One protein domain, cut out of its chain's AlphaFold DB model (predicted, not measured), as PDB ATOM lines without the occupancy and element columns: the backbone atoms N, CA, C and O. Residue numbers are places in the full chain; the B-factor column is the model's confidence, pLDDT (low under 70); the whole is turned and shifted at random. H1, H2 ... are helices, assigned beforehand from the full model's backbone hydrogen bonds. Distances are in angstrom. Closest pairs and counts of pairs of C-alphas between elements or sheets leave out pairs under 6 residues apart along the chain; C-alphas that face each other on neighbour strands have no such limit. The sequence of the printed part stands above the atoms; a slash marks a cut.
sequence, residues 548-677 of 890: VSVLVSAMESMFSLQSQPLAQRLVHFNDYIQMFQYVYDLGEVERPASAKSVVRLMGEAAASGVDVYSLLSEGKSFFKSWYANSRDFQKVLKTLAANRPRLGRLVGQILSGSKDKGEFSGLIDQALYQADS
ATOM      1  N   VAL A 548      15.097 -48.315 -22.381       75.38
ATOM      2  CA  VAL A 548      13.720 -47.785 -22.424       75.38
ATOM      3  C   VAL A 548      13.624 -46.632 -23.415       75.38
ATOM      4  O   VAL A 548      12.564 -46.404 -23.989       75.38
ATOM      5  N   SER A 549      14.746 -45.963 -23.661       79.06
ATOM      6  CA  SER A 549      14.902 -44.916 -24.660       79.06
ATOM      7  C   SER A 549      14.249 -45.282 -26.012       79.06
ATOM      8  O   SER A 549      13.265 -44.653 -26.397       79.06
ATOM      9  N   VAL A 550      14.636 -46.386 -26.666       78.25
ATOM     10  CA  VAL A 550      14.088 -46.737 -27.994       78.25
ATOM     11  C   VAL A 550      12.579 -46.994 -27.979       78.25
ATOM     12  O   VAL A 550      11.892 -46.756 -28.975       78.25
ATOM     13  N   LEU A 551      12.028 -47.430 -26.850       77.81
ATOM     14  CA  LEU A 551      10.586 -47.586 -26.726       77.81
ATOM     15  C   LEU A 551       9.846 -46.255 -26.648       77.81
ATOM     16  O   LEU A 551       8.770 -46.129 -27.229       77.81
ATOM     17  N   VAL A 552      10.422 -45.264 -25.967       82.88
ATOM     18  CA  VAL A 552       9.876 -43.905 -25.959       82.88
ATOM     19  C   VAL A 552       9.934 -43.315 -27.366       82.88
ATOM     20  O   VAL A 552       8.926 -42.785 -27.826       82.88
ATOM     21  N   SER A 553      11.033 -43.506 -28.104       82.50
ATOM     22  CA  SER A 553      11.095 -43.179 -29.538       82.50
ATOM     23  C   SER A 553       9.971 -43.843 -30.338       82.50
ATOM     24  O   SER A 553       9.318 -43.185 -31.146       82.50
ATOM     25  N   ALA A 554       9.715 -45.134 -30.112       85.50
ATOM     26  CA  ALA A 554       8.686 -45.875 -30.836       85.50
ATOM     27  C   ALA A 554       7.277 -45.299 -30.596       85.50
ATOM     28  O   ALA A 554       6.469 -45.254 -31.522       85.50
ATOM     29  N   MET A 555       6.998 -44.767 -29.397       87.44
ATOM     30  CA  MET A 555       5.721 -44.108 -29.086       87.44
ATOM     31  C   MET A 555       5.428 -42.883 -29.966       87.44
ATOM     32  O   MET A 555       4.268 -42.478 -30.056       87.44
ATOM     33  N   GLU A 556       6.422 -42.317 -30.670       89.56
ATOM     34  CA  GLU A 556       6.179 -41.264 -31.663       89.56
ATOM     35  C   GLU A 556       5.125 -41.676 -32.697       89.56
ATOM     36  O   GLU A 556       4.310 -40.847 -33.123       89.56
ATOM     37  N   SER A 557       5.104 -42.953 -33.094       89.38
ATOM     38  CA  SER A 557       4.143 -43.420 -34.088       89.38
ATOM     39  C   SER A 557       2.706 -43.236 -33.604       89.38
ATOM     40  O   SER A 557       1.864 -42.842 -34.402       89.38
ATOM     41  N   MET A 558       2.427 -43.410 -32.306       89.00
ATOM     42  CA  MET A 558       1.069 -43.365 -31.749       89.00
ATOM     43  C   MET A 558       0.384 -42.018 -31.988       89.00
ATOM     44  O   MET A 558      -0.741 -41.974 -32.468       89.00
ATOM     45  N   PHE A 559       1.069 -40.901 -31.731       91.12
ATOM     46  CA  PHE A 559       0.503 -39.570 -31.989       91.12
ATOM     47  C   PHE A 559       0.711 -39.085 -33.434       91.12
ATOM     48  O   PHE A 559       0.233 -38.007 -33.815       91.12
ATOM     49  N   SER A 560       1.411 -39.873 -34.253       89.31
ATOM     50  CA  SER A 560       1.644 -39.598 -35.672       89.31
ATOM     51  C   SER A 560       0.583 -40.206 -36.596       89.31
ATOM     52  O   SER A 560       0.476 -39.753 -37.742       89.31
ATOM     53  N   LEU A 561      -0.210 -41.165 -36.109       87.56
ATOM     54  CA  LEU A 561      -1.308 -41.806 -36.842       87.56
ATOM     55  C   LEU A 561      -2.437 -40.816 -37.121       87.56
ATOM     56  O   LEU A 561      -2.915 -40.153 -36.208       87.56
ATOM     57  N   GLN A 562      -2.851 -40.676 -38.375       87.56
ATOM     58  CA  GLN A 562      -3.903 -39.744 -38.791       87.56
ATOM     59  C   GLN A 562      -5.313 -40.319 -38.611       87.56
ATOM     60  O   GLN A 562      -6.263 -39.548 -38.483       87.56
ATOM     61  N   SER A 563      -5.447 -41.644 -38.567       84.44
ATOM     62  CA  SER A 563      -6.683 -42.376 -38.280       84.44
ATOM     63  C   SER A 563      -7.237 -42.069 -36.893       84.44
ATOM     64  O   SER A 563      -8.448 -42.155 -36.679       84.44
ATOM     65  N   GLN A 564      -6.363 -41.728 -35.943       87.75
ATOM     66  CA  GLN A 564      -6.753 -41.464 -34.570       87.75
ATOM     67  C   GLN A 564      -7.345 -40.057 -34.411       87.75
ATOM     68  O   GLN A 564      -6.804 -39.083 -34.950       87.75
ATOM     69  N   PRO A 565      -8.409 -39.902 -33.600       91.19
ATOM     70  CA  PRO A 565      -8.914 -38.590 -33.224       91.19
ATOM     71  C   PRO A 565      -7.809 -37.714 -32.625       91.19
ATOM     72  O   PRO A 565      -7.004 -38.173 -31.813       91.19
ATOM     73  N   LEU A 566      -7.815 -36.420 -32.958       89.44
ATOM     74  CA  LEU A 566      -6.833 -35.453 -32.451       89.44
ATOM     75  C   LEU A 566      -6.703 -35.490 -30.920       89.44
ATOM     76  O   LEU A 566      -5.592 -35.440 -30.403       89.44
ATOM     77  N   ALA A 567      -7.818 -35.629 -30.195       88.38
ATOM     78  CA  ALA A 567      -7.811 -35.740 -28.738       88.38
ATOM     79  C   ALA A 567      -6.986 -36.943 -28.244       88.38
ATOM     80  O   ALA A 567      -6.170 -36.792 -27.342       88.38
ATOM     81  N   GLN A 568      -7.135 -38.111 -28.875       88.75
ATOM     82  CA  GLN A 568      -6.374 -39.314 -28.532       88.75
ATOM     83  C   GLN A 568      -4.882 -39.147 -28.851       88.75
ATOM     84  O   GLN A 568      -4.030 -39.479 -28.034       88.75
ATOM     85  N   ARG A 569      -4.551 -38.544 -29.999       91.50
ATOM     86  CA  ARG A 569      -3.156 -38.248 -30.364       91.50
ATOM     87  C   ARG A 569      -2.497 -37.265 -29.399       91.50
ATOM     88  O   ARG A 569      -1.312 -37.395 -29.115       91.50
ATOM     89  N   LEU A 570      -3.246 -36.291 -28.882       88.88
ATOM     90  CA  LEU A 570      -2.756 -35.364 -27.859       88.88
ATOM     91  C   LEU A 570      -2.506 -36.060 -26.519       88.88
ATOM     92  O   LEU A 570      -1.493 -35.765 -25.889       88.88
ATOM     93  N   VAL A 571      -3.359 -37.015 -26.125       88.44
ATOM     94  CA  VAL A 571      -3.102 -37.883 -24.961       88.44
ATOM     95  C   VAL A 571      -1.798 -38.654 -25.163       88.44
ATOM     96  O   VAL A 571      -0.898 -38.532 -24.339       88.44
ATOM     97  N   HIS A 572      -1.627 -39.332 -26.304       88.94
ATOM     98  CA  HIS A 572      -0.398 -40.074 -26.620       88.94
ATOM     99  C   HIS A 572       0.858 -39.197 -26.723       88.94
ATOM    100  O   HIS A 572       1.970 -39.655 -26.467       88.94
ATOM    101  N   PHE A 573       0.707 -37.929 -27.095       89.88
ATOM    102  CA  PHE A 573       1.817 -36.986 -27.097       89.88
ATOM    103  C   PHE A 573       2.204 -36.532 -25.684       89.88
ATOM    104  O   PHE A 573       3.393 -36.436 -25.384       89.88
ATOM    105  N   ASN A 574       1.228 -36.291 -24.806       86.75
ATOM    106  CA  ASN A 574       1.493 -35.981 -23.400       86.75
ATOM    107  C   ASN A 574       2.191 -37.154 -22.688       86.75
ATOM    108  O   ASN A 574       3.226 -36.986 -22.051       86.75
ATOM    109  N   ASP A 575       1.667 -38.351 -22.906       86.06
ATOM    110  CA  ASP A 575       2.263 -39.642 -22.569       86.06
ATOM    111  C   ASP A 575       3.740 -39.751 -22.984       86.06
ATOM    112  O   ASP A 575       4.617 -40.084 -22.183       86.06
ATOM    113  N   TYR A 576       4.031 -39.429 -24.247       87.38
ATOM    114  CA  TYR A 576       5.388 -39.406 -24.779       87.38
ATOM    115  C   TYR A 576       6.274 -38.378 -24.052       87.38
ATOM    116  O   TYR A 576       7.414 -38.692 -23.718       87.38
ATOM    117  N   ILE A 577       5.770 -37.170 -23.768       85.12
ATOM    118  CA  ILE A 577       6.512 -36.133 -23.028       85.12
ATOM    119  C   ILE A 577       6.889 -36.623 -21.627       85.12
ATOM    120  O   ILE A 577       8.047 -36.487 -21.223       85.12
ATOM    121  N   GLN A 578       5.931 -37.197 -20.896       84.75
ATOM    122  CA  GLN A 578       6.145 -37.710 -19.542       84.75
ATOM    123  C   GLN A 578       7.192 -38.829 -19.542       84.75
ATOM    124  O   GLN A 578       8.148 -38.793 -18.766       84.75
ATOM    125  N   MET A 579       7.064 -39.783 -20.469       84.25
ATOM    126  CA  MET A 579       8.012 -40.886 -20.605       84.25
ATOM    127  C   MET A 579       9.400 -40.428 -21.061       84.25
ATOM    128  O   MET A 579      10.405 -40.939 -20.566       84.25
ATOM    129  N   PHE A 580       9.486 -39.439 -21.951       84.31
ATOM    130  CA  PHE A 580      10.761 -38.846 -22.344       84.31
ATOM    131  C   PHE A 580      11.449 -38.184 -21.154       84.31
ATOM    132  O   PHE A 580      12.644 -38.387 -20.955       84.31
ATOM    133  N   GLN A 581      10.709 -37.415 -20.349       80.56
ATOM    134  CA  GLN A 581      11.268 -36.789 -19.155       80.56
ATOM    135  C   GLN A 581      11.762 -37.848 -18.163       80.56
ATOM    136  O   GLN A 581      12.878 -37.730 -17.665       80.56
ATOM    137  N   TYR A 582      10.996 -38.921 -17.957       82.56
ATOM    138  CA  TYR A 582      11.421 -40.058 -17.141       82.56
ATOM    139  C   TYR A 582      12.747 -40.668 -17.622       82.56
ATOM    140  O   TYR A 582      13.680 -40.825 -16.835       82.56
ATOM    141  N   VAL A 583      12.871 -40.974 -18.915       80.88
ATOM    142  CA  VAL A 583      14.105 -41.522 -19.513       80.88
ATOM    143  C   VAL A 583      15.272 -40.536 -19.409       80.88
ATOM    144  O   VAL A 583      16.401 -40.929 -19.105       80.88
ATOM    145  N   TYR A 584      15.001 -39.247 -19.602       80.19
ATOM    146  CA  TYR A 584      15.993 -38.189 -19.465       80.19
ATOM    147  C   TYR A 584      16.505 -38.058 -18.023       80.19
ATOM    148  O   TYR A 584      17.710 -37.938 -17.812       80.19
ATOM    149  N   ASP A 585      15.626 -38.142 -17.024       78.12
ATOM    150  CA  ASP A 585      15.996 -38.089 -15.601       78.12
ATOM    151  C   ASP A 585      16.704 -39.373 -15.146       78.12
ATOM    152  O   ASP A 585      17.541 -39.378 -14.241       78.12
ATOM    153  N   LEU A 586      16.454 -40.476 -15.852       74.69
ATOM    154  CA  LEU A 586      17.283 -41.672 -15.821       74.69
ATOM    155  C   LEU A 586      18.645 -41.466 -16.530       74.69
ATOM    156  O   LEU A 586      19.463 -42.378 -16.585       74.69
ATOM    157  N   GLY A 587      18.972 -40.299 -17.074       75.06
ATOM    158  CA  GLY A 587      20.242 -40.076 -17.772       75.06
ATOM    159  C   GLY A 587      20.462 -41.021 -18.960       75.06
ATOM    160  O   GLY A 587      21.605 -41.270 -19.345       75.06
ATOM    161  N   GLU A 588      19.389 -41.594 -19.508       78.06
ATOM    162  CA  GLU A 588      19.435 -42.288 -20.787       78.06
ATOM    163  C   GLU A 588      19.389 -41.230 -21.896       78.06
ATOM    164  O   GLU A 588      18.607 -40.278 -21.851       78.06
ATOM    165  N   VAL A 589      20.286 -41.356 -22.877       67.62
ATOM    166  CA  VAL A 589      20.329 -40.428 -24.009       67.62
ATOM    167  C   VAL A 589      19.231 -40.831 -24.970       67.62
ATOM    168  O   VAL A 589      19.338 -41.871 -25.615       67.62
ATOM    169  N   GLU A 590      18.207 -39.992 -25.073       66.38
ATOM    170  CA  GLU A 590      17.085 -40.248 -25.959       66.38
ATOM    171  C   GLU A 590      16.996 -39.219 -27.075       66.38
ATOM    172  O   GLU A 590      17.157 -38.009 -26.866       66.38
ATOM    173  N   ARG A 591      16.740 -39.710 -28.291       70.69
ATOM    174  CA  ARG A 591      16.460 -38.830 -29.416       70.69
ATOM    175  C   ARG A 591      15.026 -38.325 -29.254       70.69
ATOM    176  O   ARG A 591      14.106 -39.130 -29.219       70.69
ATOM    177  N   PRO A 592      14.803 -37.008 -29.178       73.50
ATOM    178  CA  PRO A 592      13.447 -36.492 -29.150       73.50
ATOM    179  C   PRO A 592      12.735 -36.816 -30.469       73.50
ATOM    180  O   PRO A 592      13.388 -36.916 -31.514       73.50
ATOM    181  N   ALA A 593      11.406 -36.924 -30.404       77.25
ATOM    182  CA  ALA A 593      10.519 -37.173 -31.532       77.25
ATOM    183  C   ALA A 593      10.856 -36.286 -32.735       77.25
ATOM    184  O   ALA A 593      11.467 -35.218 -32.609       77.25
ATOM    185  N   SER A 594      10.445 -36.697 -33.931       79.94
ATOM    186  CA  SER A 594      10.679 -35.891 -35.118       79.94
ATOM    187  C   SER A 594       9.975 -34.536 -35.001       79.94
ATOM    188  O   SER A 594       8.799 -34.419 -34.637       79.94
ATOM    189  N   ALA A 595      10.708 -33.473 -35.355       75.00
ATOM    190  CA  ALA A 595      10.163 -32.116 -35.345       75.00
ATOM    191  C   ALA A 595       8.905 -32.051 -36.208       75.00
ATOM    192  O   ALA A 595       7.913 -31.458 -35.811       75.00
ATOM    193  N   LYS A 596       8.909 -32.748 -37.346       79.50
ATOM    194  CA  LYS A 596       7.776 -32.814 -38.265       79.50
ATOM    195  C   LYS A 596       6.493 -33.333 -37.597       79.50
ATOM    196  O   LYS A 596       5.451 -32.704 -37.774       79.50
ATOM    197  N   SER A 597       6.555 -34.430 -36.839       83.94
ATOM    198  CA  SER A 597       5.370 -35.045 -36.222       83.94
ATOM    199  C   SER A 597       4.728 -34.143 -35.174       83.94
ATOM    200  O   SER A 597       3.528 -33.874 -35.252       83.94
ATOM    201  N   VAL A 598       5.521 -33.608 -34.241       83.31
ATOM    202  CA  VAL A 598       4.983 -32.732 -33.186       83.31
ATOM    203  C   VAL A 598       4.463 -31.433 -33.773       83.31
ATOM    204  O   VAL A 598       3.415 -30.949 -33.378       83.31
ATOM    205  N   VAL A 599       5.160 -30.868 -34.753       80.19
ATOM    206  CA  VAL A 599       4.750 -29.614 -35.389       80.19
ATOM    207  C   VAL A 599       3.410 -29.746 -36.077       80.19
ATOM    208  O   VAL A 599       2.554 -28.877 -35.921       80.19
ATOM    209  N   ARG A 600       3.223 -30.844 -36.811       85.94
ATOM    210  CA  ARG A 600       1.939 -31.166 -37.418       85.94
ATOM    211  C   ARG A 600       0.853 -31.279 -36.344       85.94
ATOM    212  O   ARG A 600      -0.162 -30.601 -36.460       85.94
ATOM    213  N   LEU A 601       1.102 -32.039 -35.274       88.75
ATOM    214  CA  LEU A 601       0.152 -32.211 -34.169       88.75
ATOM    215  C   LEU A 601      -0.207 -30.879 -33.484       88.75
ATOM    216  O   LEU A 601      -1.380 -30.599 -33.256       88.75
ATOM    217  N   MET A 602       0.782 -30.031 -33.194       85.50
ATOM    218  CA  MET A 602       0.562 -28.713 -32.586       85.50
ATOM    219  C   MET A 602      -0.198 -27.772 -33.527       85.50
ATOM    220  O   MET A 602      -1.029 -26.988 -33.073       85.50
ATOM    221  N   GLY A 603       0.066 -27.845 -34.835       81.75
ATOM    222  CA  GLY A 603      -0.669 -27.093 -35.850       81.75
ATOM    223  C   GLY A 603      -2.145 -27.491 -35.909       81.75
ATOM    224  O   GLY A 603      -3.012 -26.618 -35.900       81.75
ATOM    225  N   GLU A 604      -2.430 -28.793 -35.897       87.00
ATOM    226  CA  GLU A 604      -3.790 -29.346 -35.841       87.00
ATOM    227  C   GLU A 604      -4.506 -28.942 -34.545       87.00
ATOM    228  O   GLU A 604      -5.604 -28.394 -34.597       87.00
ATOM    229  N   ALA A 605      -3.850 -29.100 -33.391       87.31
ATOM    230  CA  ALA A 605      -4.360 -28.661 -32.092       87.31
ATOM    231  C   ALA A 605      -4.727 -27.169 -32.091       87.31
ATOM    232  O   ALA A 605      -5.842 -26.795 -31.718       87.31
ATOM    233  N   ALA A 606      -3.830 -26.317 -32.593       79.44
ATOM    234  CA  ALA A 606      -4.064 -24.880 -32.690       79.44
ATOM    235  C   ALA A 606      -5.202 -24.515 -33.658       79.44
ATOM    236  O   ALA A 606      -5.872 -23.497 -33.445       79.44
ATOM    237  N   ALA A 607      -5.397 -25.292 -34.728       82.75
ATOM    238  CA  ALA A 607      -6.486 -25.114 -35.687       82.75
ATOM    239  C   ALA A 607      -7.840 -25.557 -35.108       82.75
ATOM    240  O   ALA A 607      -8.853 -24.914 -35.374       82.75
ATOM    241  N   SER A 608      -7.851 -26.588 -34.263       86.69
ATOM    242  CA  SER A 608      -9.038 -27.078 -33.550       86.69
ATOM    243  C   SER A 608      -9.370 -26.299 -32.270       86.69
ATOM    244  O   SER A 608     -10.287 -26.679 -31.548       86.69
ATOM    245  N   GLY A 609      -8.644 -25.216 -31.971       86.12
ATOM    246  CA  GLY A 609      -8.889 -24.378 -30.793       86.12
ATOM    247  C   GLY A 609      -8.414 -24.979 -29.466       86.12
ATOM    248  O   GLY A 609      -8.747 -24.441 -28.414       86.12
ATOM    249  N   VAL A 610      -7.627 -26.059 -29.500       86.19
ATOM    250  CA  VAL A 610      -6.975 -26.615 -28.308       86.19
ATOM    251  C   VAL A 610      -5.926 -25.623 -27.809       86.19
ATOM    252  O   VAL A 610      -5.172 -25.047 -28.603       86.19
ATOM    253  N   ASP A 611      -5.859 -25.426 -26.492       81.12
ATOM    254  CA  ASP A 611      -4.852 -24.560 -25.891       81.12
ATOM    255  C   ASP A 611      -3.465 -25.214 -25.907       81.12
ATOM    256  O   ASP A 611      -3.024 -25.864 -24.958       81.12
ATOM    257  N   VAL A 612      -2.749 -25.006 -27.011       77.56
ATOM    258  CA  VAL A 612      -1.362 -25.452 -27.187       77.56
ATOM    259  C   VAL A 612      -0.435 -24.875 -26.107       77.56
ATOM    260  O   VAL A 612       0.601 -25.469 -25.822       77.56
ATOM    261  N   TYR A 613      -0.789 -23.753 -25.468       72.88
ATOM    262  CA  TYR A 613       0.016 -23.191 -24.384       72.88
ATOM    263  C   TYR A 613       0.072 -24.124 -23.167       72.88
ATOM    264  O   TYR A 613       1.166 -24.336 -22.647       72.88
ATOM    265  N   SER A 614      -1.057 -24.706 -22.740       75.44
ATOM    266  CA  SER A 614      -1.084 -25.652 -21.609       75.44
ATOM    267  C   SER A 614      -0.188 -26.857 -21.887       75.44
ATOM    268  O   SER A 614       0.713 -27.147 -21.103       75.44
ATOM    269  N   LEU A 615      -0.330 -27.456 -23.076       71.75
ATOM    270  CA  LEU A 615       0.475 -28.602 -23.522       71.75
ATOM    271  C   LEU A 615       1.983 -28.296 -23.523       71.75
ATOM    272  O   LEU A 615       2.801 -29.088 -23.058       71.75
ATOM    273  N   LEU A 616       2.371 -27.124 -24.035       72.06
ATOM    274  CA  LEU A 616       3.769 -26.692 -24.049       72.06
ATOM    275  C   LEU A 616       4.299 -26.357 -22.641       72.06
ATOM    276  O   LEU A 616       5.491 -26.528 -22.381       72.06
ATOM    277  N   SER A 617       3.438 -25.865 -21.746       70.88
ATOM    278  CA  SER A 617       3.787 -25.538 -20.360       70.88
ATOM    279  C   SER A 617       4.012 -26.795 -19.521       70.88
ATOM    280  O   SER A 617       4.977 -26.848 -18.761       70.88
ATOM    281  N   GLU A 618       3.167 -27.812 -19.688       69.88
ATOM    282  CA  GLU A 618       3.306 -29.123 -19.039       69.88
ATOM    283  C   GLU A 618       4.600 -29.828 -19.484       69.88
ATOM    284  O   GLU A 618       5.329 -30.373 -18.660       69.88
ATOM    285  N   GLY A 619       4.971 -29.709 -20.765       68.38
ATOM    286  CA  GLY A 619       6.212 -30.261 -21.323       68.38
ATOM    287  C   GLY A 619       7.428 -29.329 -21.309       68.38
ATOM    288  O   GLY A 619       8.344 -29.517 -22.113       68.38
ATOM    289  N   LYS A 620       7.472 -28.284 -20.470       70.94
ATOM    290  CA  LYS A 620       8.493 -27.219 -20.575       70.94
ATOM    291  C   LYS A 620       9.939 -27.740 -20.587       70.94
ATOM    292  O   LYS A 620      10.762 -27.242 -21.359       70.94
ATOM    293  N   SER A 621      10.263 -28.723 -19.747       65.56
ATOM    294  CA  SER A 621      11.590 -29.356 -19.686       65.56
ATOM    295  C   SER A 621      11.908 -30.156 -20.955       65.56
ATOM    296  O   SER A 621      12.991 -29.981 -21.522       65.56
ATOM    297  N   PHE A 622      10.941 -30.932 -21.459       70.00
ATOM    298  CA  PHE A 622      11.020 -31.640 -22.739       70.00
ATOM    299  C   PHE A 622      11.332 -30.675 -23.885       70.00
ATOM    300  O   PHE A 622      12.334 -30.834 -24.582       70.00
ATOM    301  N   PHE A 623      10.538 -29.613 -24.040       71.62
ATOM    302  CA  PHE A 623      10.724 -28.649 -25.124       71.62
ATOM    303  C   PHE A 623      12.028 -27.863 -25.002       71.62
ATOM    304  O   PHE A 623      12.631 -27.529 -26.021       71.62
ATOM    305  N   LYS A 624      12.509 -27.609 -23.779       70.62
ATOM    306  CA  LYS A 624      13.826 -27.005 -23.553       70.62
ATOM    307  C   LYS A 624      14.953 -27.928 -24.021       70.62
ATOM    308  O   LYS A 624      15.829 -27.482 -24.763       70.62
ATOM    309  N   SER A 625      14.925 -29.199 -23.610       66.06
ATOM    310  CA  SER A 625      15.901 -30.212 -24.039       66.06
ATOM    311  C   SER A 625      15.868 -30.393 -25.557       66.06
ATOM    312  O   SER A 625      16.899 -30.399 -26.229       66.06
ATOM    313  N   TRP A 626      14.670 -30.435 -26.132       69.38
ATOM    314  CA  TRP A 626      14.504 -30.603 -27.561       69.38
ATOM    315  C   TRP A 626      14.984 -29.393 -28.368       69.38
ATOM    316  O   TRP A 626      15.683 -29.557 -29.369       69.38
ATOM    317  N   TYR A 627      14.682 -28.174 -27.907       65.38
ATOM    318  CA  TYR A 627      15.160 -26.938 -28.529       65.38
ATOM    319  C   TYR A 627      16.683 -26.850 -28.554       65.38
ATOM    320  O   TYR A 627      17.252 -26.446 -29.568       65.38
ATOM    321  N   ALA A 628      17.350 -27.260 -27.473       67.06
ATOM    322  CA  ALA A 628      18.808 -27.272 -27.415       67.06
ATOM    323  C   ALA A 628      19.436 -28.207 -28.467       67.06
ATOM    324  O   ALA A 628      20.548 -27.952 -28.922       67.06
ATOM    325  N   ASN A 629      18.716 -29.255 -28.880       64.50
ATOM    326  CA  ASN A 629      19.266 -30.357 -29.670       64.50
ATOM    327  C   ASN A 629      18.711 -30.467 -31.107       64.50
ATOM    328  O   ASN A 629      19.210 -31.275 -31.886       64.50
ATOM    329  N   SER A 630      17.697 -29.681 -31.497       67.38
ATOM    330  CA  SER A 630      17.019 -29.826 -32.798       67.38
ATOM    331  C   SER A 630      16.808 -28.495 -33.520       67.38
ATOM    332  O   SER A 630      15.840 -27.780 -33.266       67.38
ATOM    333  N   ARG A 631      17.660 -28.191 -34.510       70.62
ATOM    334  CA  ARG A 631      17.521 -26.998 -35.378       70.62
ATOM    335  C   ARG A 631      16.167 -26.918 -36.085       70.62
ATOM    336  O   ARG A 631      15.667 -25.822 -36.328       70.62
ATOM    337  N   ASP A 632      15.572 -28.057 -36.426       62.78
ATOM    338  CA  ASP A 632      14.266 -28.089 -37.086       62.78
ATOM    339  C   ASP A 632      13.141 -27.735 -36.114       62.78
ATOM    340  O   ASP A 632      12.251 -26.961 -36.466       62.78
ATOM    341  N   PHE A 633      13.224 -28.202 -34.866       67.00
ATOM    342  CA  PHE A 633      12.299 -27.769 -33.824       67.00
ATOM    343  C   PHE A 633      12.478 -26.283 -33.500       67.00
ATOM    344  O   PHE A 633      11.487 -25.564 -33.384       67.00
ATOM    345  N   GLN A 634      13.725 -25.794 -33.456       70.19
ATOM    346  CA  GLN A 634      14.002 -24.366 -33.306       70.19
ATOM    347  C   GLN A 634      13.278 -23.571 -34.388       70.19
ATOM    348  O   GLN A 634      12.461 -22.721 -34.045       70.19
ATOM    349  N   LYS A 635      13.516 -23.880 -35.674       68.88
ATOM    350  CA  LYS A 635      12.857 -23.225 -36.819       68.88
ATOM    351  C   LYS A 635      11.345 -23.206 -36.663       68.88
ATOM    352  O   LYS A 635      10.730 -22.175 -36.916       68.88
ATOM    353  N   VAL A 636      10.755 -24.310 -36.220       63.62
ATOM    354  CA  VAL A 636       9.305 -24.370 -36.104       63.62
ATOM    355  C   VAL A 636       8.784 -23.565 -34.922       63.62
ATOM    356  O   VAL A 636       7.799 -22.852 -35.088       63.62
ATOM    357  N   LEU A 637       9.447 -23.582 -33.765       67.19
ATOM    358  CA  LEU A 637       9.089 -22.657 -32.691       67.19
ATOM    359  C   LEU A 637       9.195 -21.201 -33.158       67.19
ATOM    360  O   LEU A 637       8.321 -20.412 -32.808       67.19
ATOM    361  N   LYS A 638      10.181 -20.855 -34.006       68.69
ATOM    362  CA  LYS A 638      10.260 -19.521 -34.635       68.69
ATOM    363  C   LYS A 638       9.018 -19.250 -35.501       68.69
ATOM    364  O   LYS A 638       8.404 -18.196 -35.369       68.69
ATOM    365  N   THR A 639       8.589 -20.207 -36.327       66.12
ATOM    366  CA  THR A 639       7.388 -20.082 -37.176       66.12
ATOM    367  C   THR A 639       6.082 -20.005 -36.375       66.12
ATOM    368  O   THR A 639       5.213 -19.196 -36.693       66.12
ATOM    369  N   LEU A 640       5.921 -20.815 -35.328       62.66
ATOM    370  CA  LEU A 640       4.732 -20.811 -34.472       62.66
ATOM    371  C   LEU A 640       4.649 -19.532 -33.629       62.66
ATOM    372  O   LEU A 640       3.578 -18.932 -33.527       62.66
ATOM    373  N   ALA A 641       5.780 -19.083 -33.076       66.62
ATOM    374  CA  ALA A 641       5.879 -17.834 -32.325       66.62
ATOM    375  C   ALA A 641       5.510 -16.618 -33.182       66.62
ATOM    376  O   ALA A 641       4.838 -15.712 -32.693       66.62
ATOM    377  N   ALA A 642       5.898 -16.622 -34.460       66.31
ATOM    378  CA  ALA A 642       5.631 -15.510 -35.361       66.31
ATOM    379  C   ALA A 642       4.145 -15.381 -35.756       66.31
ATOM    380  O   ALA A 642       3.679 -14.284 -36.041       66.31
ATOM    381  N   ASN A 643       3.373 -16.472 -35.685       60.56
ATOM    382  CA  ASN A 643       1.950 -16.483 -36.046       60.56
ATOM    383  C   ASN A 643       0.987 -16.352 -34.845       60.56
ATOM    384  O   ASN A 643      -0.211 -16.142 -35.039       60.56
ATOM    385  N   ARG A 644       1.458 -16.509 -33.595       67.00
ATOM    386  CA  ARG A 644       0.618 -16.524 -32.375       67.00
ATOM    387  C   ARG A 644       1.340 -15.819 -31.201       67.00
ATOM    388  O   ARG A 644       2.125 -16.461 -30.500       67.00
ATOM    389  N   PRO A 645       1.028 -14.546 -30.875       63.84
ATOM    390  CA  PRO A 645       1.752 -13.760 -29.859       63.84
ATOM    391  C   PRO A 645       1.792 -14.361 -28.440       63.84
ATOM    392  O   PRO A 645       2.767 -14.187 -27.708       63.84
ATOM    393  N   ARG A 646       0.746 -15.093 -28.020       57.97
ATOM    394  CA  ARG A 646       0.736 -15.820 -26.729       57.97
ATOM    395  C   ARG A 646       1.701 -17.010 -26.724       57.97
ATOM    396  O   ARG A 646       2.363 -17.241 -25.720       57.97
ATOM    397  N   LEU A 647       1.834 -17.704 -27.854       57.81
ATOM    398  CA  LEU A 647       2.796 -18.795 -28.019       57.81
ATOM    399  C   LEU A 647       4.232 -18.254 -28.063       57.81
ATOM    400  O   LEU A 647       5.125 -18.833 -27.455       57.81
ATOM    401  N   GLY A 648       4.433 -17.093 -28.697       59.53
ATOM    402  CA  GLY A 648       5.716 -16.387 -28.707       59.53
ATOM    403  C   GLY A 648       6.245 -16.052 -27.306       59.53
ATOM    404  O   GLY A 648       7.444 -16.180 -27.069       59.53
ATOM    405  N   ARG A 649       5.364 -15.726 -26.344       58.81
ATOM    406  CA  ARG A 649       5.743 -15.537 -24.928       58.81
ATOM    407  C   ARG A 649       6.276 -16.815 -24.279       58.81
ATOM    408  O   ARG A 649       7.312 -16.764 -23.623       58.81
ATOM    409  N   LEU A 650       5.602 -17.949 -24.472       58.00
ATOM    410  CA  LEU A 650       6.027 -19.233 -23.904       58.00
ATOM    411  C   LEU A 650       7.317 -19.742 -24.540       58.00
ATOM    412  O   LEU A 650       8.222 -20.164 -23.828       58.00
ATOM    413  N   VAL A 651       7.426 -19.637 -25.867       59.16
ATOM    414  CA  VAL A 651       8.674 -19.900 -26.589       59.16
ATOM    415  C   VAL A 651       9.771 -19.024 -25.993       59.16
ATOM    416  O   VAL A 651      10.786 -19.546 -25.561       59.16
ATOM    417  N   GLY A 652       9.532 -17.727 -25.804       58.69
ATOM    418  CA  GLY A 652      10.485 -16.850 -25.129       58.69
ATOM    419  C   GLY A 652      10.891 -17.297 -23.717       58.69
ATOM    420  O   GLY A 652      12.064 -17.202 -23.372       58.69
ATOM    421  N   GLN A 653       9.972 -17.850 -22.922       62.66
ATOM    422  CA  GLN A 653      10.264 -18.413 -21.594       62.66
ATOM    423  C   GLN A 653      11.006 -19.759 -21.634       62.66
ATOM    424  O   GLN A 653      11.792 -20.054 -20.733       62.66
ATOM    425  N   ILE A 654      10.762 -20.592 -22.648       57.72
ATOM    426  CA  ILE A 654      11.528 -21.822 -22.902       57.72
ATOM    427  C   ILE A 654      12.972 -21.449 -23.286       57.72
ATOM    428  O   ILE A 654      13.925 -22.099 -22.853       57.72
ATOM    429  N   LEU A 655      13.138 -20.351 -24.030       56.28
ATOM    430  CA  LEU A 655      14.415 -19.860 -24.551       56.28
ATOM    431  C   LEU A 655      15.250 -19.047 -23.565       56.28
ATOM    432  O   LEU A 655      16.478 -19.140 -23.600       56.28
ATOM    433  N   SER A 656      14.618 -18.282 -22.672       55.28
ATOM    434  CA  SER A 656      15.304 -17.417 -21.700       55.28
ATOM    435  C   SER A 656      16.115 -18.190 -20.653       55.28
ATOM    436  O   SER A 656      16.983 -17.617 -19.999       55.28
ATOM    437  N   GLY A 657      15.883 -19.501 -20.525       48.88
ATOM    438  CA  GLY A 657      16.699 -20.420 -19.729       48.88
ATOM    439  C   GLY A 657      17.830 -21.118 -20.499       48.88
ATOM    440  O   GLY A 657      18.454 -22.018 -19.927       48.88
ATOM    441  N   SER A 658      18.058 -20.787 -21.776       47.97
ATOM    442  CA  SER A 658      19.172 -21.304 -22.585       47.97
ATOM    443  C   SER A 658      20.398 -20.385 -22.472       47.97
ATOM    444  O   SER A 658      20.269 -19.176 -22.283       47.97
ATOM    445  N   LYS A 659      21.612 -20.947 -22.561       44.81
ATOM    446  CA  LYS A 659      22.866 -20.173 -22.456       44.81
ATOM    447  C   LYS A 659      23.105 -19.229 -23.645       44.81
ATOM    448  O   LYS A 659      24.038 -18.432 -23.587       44.81
ATOM    449  N   ASP A 660      22.275 -19.284 -24.685       47.28
ATOM    450  CA  ASP A 660      22.498 -18.591 -25.953       47.28
ATOM    451  C   ASP A 660      21.568 -17.372 -26.110       47.28
ATOM    452  O   ASP A 660      20.575 -17.366 -26.840       47.28
ATOM    453  N   LYS A 661      21.879 -16.301 -25.365       46.12
ATOM    454  CA  LYS A 661      21.093 -15.048 -25.335       46.12
ATOM    455  C   LYS A 661      20.997 -14.348 -26.705       46.12
ATOM    456  O   LYS A 661      20.082 -13.552 -26.915       46.12
ATOM    457  N   GLY A 662      21.907 -14.646 -27.636       50.97
ATOM    458  CA  GLY A 662      21.951 -14.043 -28.974       50.97
ATOM    459  C   GLY A 662      20.816 -14.492 -29.904       50.97
ATOM    460  O   GLY A 662      20.313 -13.685 -30.684       50.97
ATOM    461  N   GLU A 663      20.344 -15.740 -29.793       46.69
ATOM    462  CA  GLU A 663      19.230 -16.239 -30.619       46.69
ATOM    463  C   GLU A 663      17.864 -15.683 -30.191       46.69
ATOM    464  O   GLU A 663      16.979 -15.506 -31.032       46.69
ATOM    465  N   PHE A 664      17.699 -15.355 -28.906       44.16
ATOM    466  CA  PHE A 664      16.485 -14.724 -28.382       44.16
ATOM    467  C   PHE A 664      16.290 -13.306 -28.949       44.16
ATOM    468  O   PHE A 664      15.182 -12.957 -29.358       44.16
ATOM    469  N   SER A 665      17.377 -12.532 -29.075       44.91
ATOM    470  CA  SER A 665      17.367 -11.222 -29.749       44.91
ATOM    471  C   SER A 665      16.910 -11.340 -31.204       44.91
ATOM    472  O   SER A 665      16.040 -10.593 -31.639       44.91
ATOM    473  N   GLY A 666      17.432 -12.325 -31.945       52.25
ATOM    474  CA  GLY A 666      17.045 -12.555 -33.341       52.25
ATOM    475  C   GLY A 666      15.581 -12.982 -33.517       52.25
ATOM    476  O   GLY A 666      14.970 -12.679 -34.538       52.25
ATOM    477  N   LEU A 667      14.998 -13.657 -32.523       44.66
ATOM    478  CA  LEU A 667      13.591 -14.065 -32.509       44.66
ATOM    479  C   LEU A 667      12.632 -12.912 -32.216       44.66
ATOM    480  O   LEU A 667      11.578 -12.828 -32.848       44.66
ATOM    481  N   ILE A 668      13.009 -12.011 -31.305       45.72
ATOM    482  CA  ILE A 668      12.296 -10.748 -31.086       45.72
ATOM    483  C   ILE A 668      12.358  -9.902 -32.359       45.72
ATOM    484  O   ILE A 668      11.320  -9.450 -32.831       45.72
ATOM    485  N   ASP A 669      13.532  -9.779 -32.982       45.78
ATOM    486  CA  ASP A 669      13.695  -9.042 -34.239       45.78
ATOM    487  C   ASP A 669      12.849  -9.628 -35.380       45.78
ATOM    488  O   ASP A 669      12.273  -8.886 -36.173       45.78
ATOM    489  N   GLN A 670      12.726 -10.956 -35.459       44.72
ATOM    490  CA  GLN A 670      11.940 -11.631 -36.494       44.72
ATOM    491  C   GLN A 670      10.425 -11.558 -36.234       44.72
ATOM    492  O   GLN A 670       9.653 -11.401 -37.181       44.72
ATOM    493  N   ALA A 671       9.994 -11.616 -34.969       41.47
ATOM    494  CA  ALA A 671       8.602 -11.390 -34.577       41.47
ATOM    495  C   ALA A 671       8.181  -9.929 -34.814       41.47
ATOM    496  O   ALA A 671       7.092  -9.678 -35.326       41.47
ATOM    497  N   LEU A 672       9.069  -8.971 -34.533       41.59
ATOM    498  CA  LEU A 672       8.877  -7.555 -34.855       41.59
ATOM    499  C   LEU A 672       8.874  -7.305 -36.372       41.59
ATOM    500  O   LEU A 672       8.102  -6.482 -36.851       41.59
ATOM    501  N   TYR A 673       9.674  -8.049 -37.143       42.72
ATOM    502  CA  TYR A 673       9.684  -7.976 -38.608       42.72
ATOM    503  C   TYR A 673       8.389  -8.509 -39.244       42.72
ATOM    504  O   TYR A 673       7.943  -7.980 -40.256       42.72
ATOM    505  N   GLN A 674       7.761  -9.542 -38.669       37.91
ATOM    506  CA  GLN A 674       6.465 -10.046 -39.152       37.91
ATOM    507  C   GLN A 674       5.267  -9.242 -38.624       37.91
ATOM    508  O   GLN A 674       4.229  -9.199 -39.289       37.91
ATOM    509  N   ALA A 675       5.416  -8.538 -37.499       36.41
ATOM    510  CA  ALA A 675       4.422  -7.589 -36.997       36.41
ATOM    511  C   ALA A 675       4.172  -6.398 -37.944       36.41
ATOM    512  O   ALA A 675       3.086  -5.834 -37.891       36.41
ATOM    513  N   ASP A 676       5.082  -6.082 -38.879       38.06
ATOM    514  CA  ASP A 676       4.826  -5.118 -39.970       38.06
ATOM    515  C   ASP A 676       3.650  -5.546 -40.888       38.06
ATOM    516  O   ASP A 676       3.130  -4.727 -41.646       38.06
ATOM    517  N   SER A 677       3.199  -6.811 -40.823       37.75
ATOM    518  CA  SER A 677       2.038  -7.327 -41.572       37.75
ATOM    519  C   SER A 677       0.735  -7.432 -40.761       37.75
ATOM    520  O   SER A 677      -0.323  -7.703 -41.332       37.75
TER     521      SER A 677
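This is residues 548 to 677 of the 890 residues of an uncharacterized protein of Bdellovibrionaceae bacterium (UniProt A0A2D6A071). What shape do the helices make? They form a slab two helices deep: H1 and H2, then H4, H7 and H9 make one row, H3, H5 and H8 the other, and H6 crosses near the middle. H7, H8 and H9 are an up-and-down bundle, each running against the one before. What is it made of? The 130 printed residues, all helix by class, have nine named helices, H1 to H9 in order, and no named strand. The whole is compact, with a radius of gyration of the C-alphas of 14.7 A and spans of 44 by 34 by 21 A.

Where does each helix lie? H1 is residues 548 to 554, H2 556 to 560, H3 566 to 585 (28.5 A), H4 595 to 607 and H5 612 to 618. H6 is 620 to 629, H7 631 to 643, H8 645 to 655 and H9 661 to 675 (21.7 A). Where are the anchors? C-alpha 548 is at (13.720, -47.785, -22.424) and C-alpha 675 at (4.422, -7.589, -36.997).

What touches H3? Residues 576 to 583 touch H1, and residues 568 to 576 touch H2, closest C-alphas Ser 549 and Val 583, 6.2 A, and Phe 559 and Arg 569, 4.2 A. H6 is about perpendicular to H3, at 73 degrees. What follows? H4 and H7 touch at Ala 595 and Phe 633, closest C-alphas 5.1 A; H5 touches H8, Tyr 613 to Leu 647, 6.3 A. H7 and H8 form a hairpin; H9 touches H7. Are the backbones helical? Every O i to N i+4 pair is within hydrogen-bond range in H1 to H7, 6 of 7 in H8, 10 of 11 in H9.

Is anything cut or long? The printed part has no cut and no long link. Where is confidence low? Residues 635 to 677 are under 70, among others.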